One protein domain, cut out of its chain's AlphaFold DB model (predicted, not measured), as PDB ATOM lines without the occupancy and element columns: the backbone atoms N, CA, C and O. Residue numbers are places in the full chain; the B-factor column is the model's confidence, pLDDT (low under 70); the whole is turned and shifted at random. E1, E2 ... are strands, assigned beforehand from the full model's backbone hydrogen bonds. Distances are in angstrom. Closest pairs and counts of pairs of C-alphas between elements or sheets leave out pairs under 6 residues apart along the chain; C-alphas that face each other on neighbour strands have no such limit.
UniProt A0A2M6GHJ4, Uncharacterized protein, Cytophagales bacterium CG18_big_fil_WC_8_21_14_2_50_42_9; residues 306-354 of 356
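What this domain is: This is residues 306 to 354 of the 356 residues of an uncharacterized protein of Cytophagales bacterium CG18_big_fil_WC_8_21_14_2_50_42_9 (UniProt A0A2M6GHJ4). With little regular structure, the domain is two small hairpins, E1 with E2 and E3 with E4, joined by a long looping stretch, residues 319 to 339, whose residues 331 to 332 pair parallel with residues 316 to 317 of E2. The 49 printed residues include four named strands, E1 to E4 in chain order, and no named helix. Both sheets are antiparallel; the class is all strand, with 17 residues in named elements. The whole is compact, radius of gyration of the C-alphas 10.7 A, spanning 29 by 21 by 13 A.

How they stand to each other: E1, residues 306 to 310, and E2, residues 313 to 318, are antiparallel at 142 degrees; N 308 and O 315 are within hydrogen-bond range at 2.9 A. E3, residues 340 to 342, and E4, residues 351 to 353, are antiparallel at 140 degrees, with N 341 and O 352 at 2.9 A. The closest C-alphas of E1 and E3, Ile 310 and Glu 341, are 6.4 A apart. E2 and E3 are only just apart, closest 8.3 A; E4 is apart from E1 and E2.

Where its parts are: E1, 13.0 A long, begins at C-alpha 306 (294.700, 79.243, 82.150). E2 is 16.2 A long; E3 and E4 are 7.1 A each. E4 ends at C-alpha 353 (314.163, 70.556, 77.347).

The domain as a whole: The farthest C-alphas, Glu 320 and Gly 344, are 29.8 A apart. The E2 to E3 link is long. The printed part has no cut, and no printed residue is under pLDDT 70.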
ATOM      1  N   GLY A 306     294.464  78.885  83.543       89.81
ATOM      2  CA  GLY A 306     294.700  79.243  82.150       89.81
ATOM      3  C   GLY A 306     295.025  78.014  81.308       89.81
ATOM      4  O   GLY A 306     295.280  76.926  81.826       89.81
ATOM      5  N   VAL A 307     295.073  78.194  79.991       90.38
ATOM      6  CA  VAL A 307     295.523  77.158  79.057       90.38
ATOM      7  C   VAL A 307     296.686  77.701  78.246       90.38
ATOM      8  O   VAL A 307     296.606  78.801  77.702       90.38
ATOM      9  N   ARG A 308     297.757  76.916  78.153       87.31
ATOM     10  CA  ARG A 308     298.919  77.209  77.318       87.31
ATOM     11  C   ARG A 308     299.161  76.065  76.344       87.31
ATOM     12  O   ARG A 308     299.050  74.896  76.702       87.31
ATOM     13  N   GLN A 309     299.501  76.418  75.114       88.25
ATOM     14  CA  GLN A 309     299.866  75.458  74.083       88.25
ATOM     15  C   GLN A 309     301.350  75.087  74.224       88.25
ATOM     16  O   GLN A 309     302.199  75.979  74.281       88.25
ATOM     17  N   ILE A 310     301.658  73.791  74.278       84.88
ATOM     18  CA  ILE A 310     303.020  73.240  74.218       84.88
ATOM     19  C   ILE A 310     303.026  72.196  73.099       84.88
ATOM     20  O   ILE A 310     302.454  71.118  73.247       84.88
ATOM     21  N   GLY A 311     303.608  72.530  71.945       82.50
ATOM     22  CA  GLY A 311     303.474  71.701  70.744       82.50
ATOM     23  C   GLY A 311     302.008  71.592  70.298       82.50
ATOM     24  O   GLY A 311     301.335  72.608  70.119       82.50
ATOM     25  N   ASN A 312     301.488  70.372  70.146       85.00
ATOM     26  CA  ASN A 312     300.074  70.112  69.838       85.00
ATOM     27  C   ASN A 312     299.193  69.975  71.109       85.00
ATOM     28  O   ASN A 312     297.967  69.928  70.990       85.00
ATOM     29  N   LEU A 313     299.779  69.993  72.314       86.06
ATOM     30  CA  LEU A 313     299.081  69.738  73.572       86.06
ATOM     31  C   LEU A 313     298.636  71.032  74.266       86.06
ATOM     32  O   LEU A 313     299.406  71.981  74.437       86.06
ATOM     33  N   LYS A 314     297.385  71.042  74.737       88.62
ATOM     34  CA  LYS A 314     296.850  72.083  75.624       88.62
ATOM     35  C   LYS A 314     297.137  71.708  77.072       88.62
ATOM     36  O   LYS A 314     296.563  70.755  77.594       88.62
ATOM     37  N   VAL A 315     297.997  72.476  77.726       88.81
ATOM     38  CA  VAL A 315     298.398  72.264  79.119       88.81
ATOM     39  C   VAL A 315     297.730  73.307  80.008       88.81
ATOM     40  O   VAL A 315     297.718  74.498  79.691       88.81
ATOM     41  N   ARG A 316     297.157  72.862  81.130       91.50
ATOM     42  CA  ARG A 316     296.566  73.760  82.128       91.50
ATOM     43  C   ARG A 316     297.669  74.476  82.903       91.50
ATOM     44  O   ARG A 316     298.696  73.879  83.223       91.50
ATOM     45  N   VAL A 317     297.451  75.741  83.236       90.88
ATOM     46  CA  VAL A 317     298.379  76.526  84.056       90.88
ATOM     47  C   VAL A 317     297.655  77.184  85.222       90.88
ATOM     48  O   VAL A 317     296.618  77.813  85.027       90.88
ATOM     49  N   ALA A 318     298.189  77.045  86.434       91.00
ATOM     50  CA  ALA A 318     297.598  77.633  87.637       91.00
ATOM     51  C   ALA A 318     298.058  79.091  87.815       91.00
ATOM     52  O   ALA A 318     299.169  79.323  88.282       91.00
ATOM     53  N   ILE A 319     297.227  80.065  87.426       87.00
ATOM     54  CA  ILE A 319     297.631  81.471  87.220       87.00
ATOM     55  C   ILE A 319     298.004  82.199  88.521       87.00
ATOM     56  O   ILE A 319     298.945  82.986  88.517       87.00
ATOM     57  N   GLU A 320     297.281  81.962  89.617       82.06
ATOM     58  CA  GLU A 320     297.406  82.773  90.839       82.06
ATOM     59  C   GLU A 320     298.624  82.409  91.697       82.06
ATOM     60  O   GLU A 320     299.572  83.181  91.814       82.06
ATOM     61  N   ASP A 321     298.599  81.234  92.326       78.75
ATOM     62  CA  ASP A 321     299.620  80.793  93.282       78.75
ATOM     63  C   ASP A 321     300.602  79.777  92.674       78.75
ATOM     64  O   ASP A 321     301.499  79.277  93.360       78.75
ATOM     65  N   GLY A 322     300.432  79.460  91.385       82.88
ATOM     66  CA  GLY A 322     301.225  78.464  90.676       82.88
ATOM     67  C   GLY A 322     300.939  77.018  91.079       82.88
ATOM     68  O   GLY A 322     301.679  76.128  90.656       82.88
ATOM     69  N   ARG A 323     299.914  76.755  91.902       87.38
ATOM     70  CA  ARG A 323     299.609  75.418  92.425       87.38
ATOM     71  C   ARG A 323     298.430  74.808  91.683       87.38
ATOM     72  O   ARG A 323     297.325  75.332  91.682       87.38
ATOM     73  N   CYS A 324     298.651  73.632  91.111       88.56
ATOM     74  CA  CYS A 324     297.613  72.905  90.380       88.56
ATOM     75  C   CYS A 324     296.589  72.192  91.274       88.56
ATOM     76  O   CYS A 324     295.534  71.800  90.785       88.56
ATOM     77  N   TRP A 325     296.871  72.028  92.571       87.69
ATOM     78  CA  TRP A 325     296.002  71.316  93.517       87.69
ATOM     79  C   TRP A 325     295.528  69.961  92.954       87.69
ATOM     80  O   TRP A 325     296.363  69.134  92.600       87.69
ATOM     81  N   ASN A 326     294.212  69.747  92.854       88.12
ATOM     82  CA  ASN A 326     293.597  68.531  92.307       88.12
ATOM     83  C   ASN A 326     293.093  68.708  90.861       88.12
ATOM     84  O   ASN A 326     292.195  67.982  90.432       88.12
ATOM     85  N   GLU A 327     293.610  69.688  90.119       89.81
ATOM     86  CA  GLU A 327     293.251  69.866  88.711       89.81
ATOM     87  C   GLU A 327     293.748  68.671  87.871       89.81
ATOM     88  O   GLU A 327     294.855  68.175  88.112       89.81
ATOM     89  N   PRO A 328     292.979  68.192  86.872       89.19
ATOM     90  CA  PRO A 328     293.415  67.094  86.023       89.19
ATOM     91  C   PRO A 328     294.738  67.392  85.310       89.19
ATOM     92  O   PRO A 328     294.922  68.451  84.697       89.19
ATOM     93  N   ILE A 329     295.640  66.413  85.348       87.88
ATOM     94  CA  ILE A 329     296.909  66.453  84.620       87.88
ATOM     95  C   ILE A 329     296.673  66.472  83.092       87.88
ATOM     96  O   ILE A 329     295.681  65.910  82.624       87.88
ATOM     97  N   PRO A 330     297.551  67.122  82.304       89.12
ATOM     98  CA  PRO A 330     298.718  67.887  82.740       89.12
ATOM     99  C   PRO A 330     298.342  69.302  83.215       89.12
ATOM    100  O   PRO A 330     297.593  70.027  82.556       89.12
ATOM    101  N   CYS A 331     298.918  69.706  84.349       88.81
ATOM    102  CA  CYS A 331     298.864  71.070  84.861       88.81
ATOM    103  C   CYS A 331     300.258  71.491  85.342       88.81
ATOM    104  O   CYS A 331     300.967  70.688  85.950       88.81
ATOM    105  N   THR A 332     300.664  72.729  85.057       88.06
ATOM    106  CA  THR A 332     301.999  73.249  85.392       88.06
ATOM    107  C   THR A 332     301.963  74.692  85.912       88.06
ATOM    108  O   THR A 332     300.920  75.351  85.922       88.06
ATOM    109  N   TYR A 333     303.115  75.182  86.369       85.44
ATOM    110  CA  TYR A 333     303.322  76.575  86.766       85.44
ATOM    111  C   TYR A 333     303.102  77.519  85.560       85.44
ATOM    112  O   TYR A 333     303.423  77.125  84.437       85.44
ATOM    113  N   PRO A 334     302.604  78.763  85.736       83.56
ATOM    114  CA  PRO A 334     302.275  79.682  84.632       83.56
ATOM    115  C   PRO A 334     303.381  79.894  83.602       83.56
ATOM    116  O   PRO A 334     303.122  80.086  82.411       83.56
ATOM    117  N   ILE A 335     304.624  79.846  84.073       82.00
ATOM    118  CA  ILE A 335     305.821  80.063  83.274       82.00
ATOM    119  C   ILE A 335     306.627  78.753  83.273       82.00
ATOM    120  O   ILE A 335     307.542  78.605  84.084       82.00
ATOM    121  N   PRO A 336     306.277  77.764  82.421       77.56
ATOM    122  CA  PRO A 336     307.122  76.597  82.195       77.56
ATOM    123  C   PRO A 336     308.482  77.008  81.617       77.56
ATOM    124  O   PRO A 336     308.652  78.129  81.128       77.56
ATOM    125  N   HIS A 337     309.443  76.078  81.641       79.38
ATOM    126  CA  HIS A 337     310.750  76.268  81.007       79.38
ATOM    127  C   HIS A 337     310.569  76.745  79.552       79.38
ATOM    128  O   HIS A 337     309.779  76.136  78.829       79.38
ATOM    129  N   PRO A 338     311.285  77.790  79.089       81.56
ATOM    130  CA  PRO A 338     311.125  78.314  77.729       81.56
ATOM    131  C   PRO A 338     311.401  77.259  76.648       81.56
ATOM    132  O   PRO A 338     310.617  77.124  75.721       81.56
ATOM    133  N   GLY A 339     312.460  76.464  76.812       85.88
ATOM    134  CA  GLY A 339     312.744  75.287  75.983       85.88
ATOM    135  C   GLY A 339     311.954  74.007  76.305       85.88
ATOM    136  O   GLY A 339     312.389  72.949  75.872       85.88
ATOM    137  N   LEU A 340     310.870  74.033  77.096       88.25
ATOM    138  CA  LEU A 340     310.059  72.824  77.315       88.25
ATOM    139  C   LEU A 340     309.320  72.456  76.026       88.25
ATOM    140  O   LEU A 340     308.476  73.217  75.554       88.25
ATOM    141  N   GLU A 341     309.575  71.261  75.513       90.31
ATOM    142  CA  GLU A 341     308.913  70.730  74.328       90.31
ATOM    143  C   GLU A 341     308.451  69.288  74.540       90.31
ATOM    144  O   GLU A 341     308.906  68.579  75.443       90.31
ATOM    145  N   MET A 342     307.512  68.853  73.705       91.06
ATOM    146  CA  MET A 342     307.098  67.456  73.676       91.06
ATOM    147  C   MET A 342     308.127  66.606  72.937       91.06
ATOM    148  O   MET A 342     308.715  67.049  71.953       91.06
ATOM    149  N   ARG A 343     308.299  65.360  73.380       91.62
ATOM    150  CA  ARG A 343     309.187  64.396  72.713       91.62
ATOM    151  C   ARG A 343     308.532  63.716  71.515       91.62
ATOM    152  O   ARG A 343     309.231  63.385  70.561       91.62
ATOM    153  N   GLY A 344     307.217  63.519  71.567       90.06
ATOM    154  CA  GLY A 344     306.434  62.879  70.512       90.06
ATOM    155  C   GLY A 344     305.110  63.595  70.257       90.06
ATOM    156  O   GLY A 344     305.054  64.820  70.335       90.06
ATOM    157  N   LYS A 345     304.066  62.852  69.885       88.25
ATOM    158  CA  LYS A 345     302.745  63.413  69.540       88.25
ATOM    159  C   LYS A 345     301.741  63.296  70.677       88.25
ATOM    160  O   LYS A 345     300.828  64.119  70.730       88.25
ATOM    161  N   GLU A 346     301.924  62.297  71.532       88.88
ATOM    162  CA  GLU A 346     301.033  61.963  72.635       88.88
ATOM    163  C   GLU A 346     301.675  62.340  73.977       88.88
ATOM    164  O   GLU A 346     302.885  62.560  74.081       88.88
ATOM    165  N   ILE A 347     300.866  62.424  75.036       87.00
ATOM    166  CA  ILE A 347     301.360  62.797  76.369       87.00
ATOM    167  C   ILE A 347     302.285  61.722  76.961       87.00
ATOM    168  O   ILE A 347     303.201  62.041  77.721       87.00
ATOM    169  N   GLU A 348     302.075  60.461  76.581       89.38
ATOM    170  CA  GLU A 348     302.858  59.294  76.984       89.38
ATOM    171  C   GLU A 348     304.303  59.351  76.473       89.38
ATOM    172  O   GLU A 348     305.198  58.796  77.113       89.38
ATOM    173  N   ASP A 349     304.554  60.070  75.373       90.19
ATOM    174  CA  ASP A 349     305.903  60.275  74.833       90.19
ATOM    175  C   ASP A 349     306.760  61.168  75.758       90.19
ATOM    176  O   ASP A 349     308.000  61.125  75.743       90.19
ATOM    177  N   GLY A 350     306.094  61.955  76.608       89.62
ATOM    178  CA  GLY A 350     306.701  62.814  77.610       89.62
ATOM    179  C   GLY A 350     307.265  64.123  77.058       89.62
ATOM    180  O   GLY A 350     307.024  64.536  75.920       89.62
ATOM    181  N   PHE A 351     308.042  64.796  77.905       90.69
ATOM    182  CA  PHE A 351     308.593  66.124  77.641       90.69
ATOM    183  C   PHE A 351     310.112  66.113  77.754       90.69
ATOM    184  O   PHE A 351     310.686  65.286  78.461       90.69
ATOM    185  N   ARG A 352     310.759  67.059  77.081       91.56
ATOM    186  CA  ARG A 352     312.187  67.336  77.234       91.56
ATOM    187  C   ARG A 352     312.448  68.833  77.206       91.56
ATOM    188  O   ARG A 352     311.582  69.622  76.829       91.56
ATOM    189  N   THR A 353     313.656  69.211  77.591       89.56
ATOM    190  CA  THR A 353     314.163  70.556  77.347       89.56
ATOM    191  C   THR A 353     314.954  70.538  76.043       89.56
ATOM    192  O   THR A 353     315.850  69.708  75.893       89.56
ATOM    193  N   ALA A 354     314.617  71.422  75.102       82.88
ATOM    194  CA  ALA A 354     315.394  71.623  73.885       82.88
ATOM    195  C   ALA A 354     316.867  71.870  74.248       82.88
ATOM    196  O   ALA A 354     317.163  72.598  75.199       82.88
TER     197      ALA A 354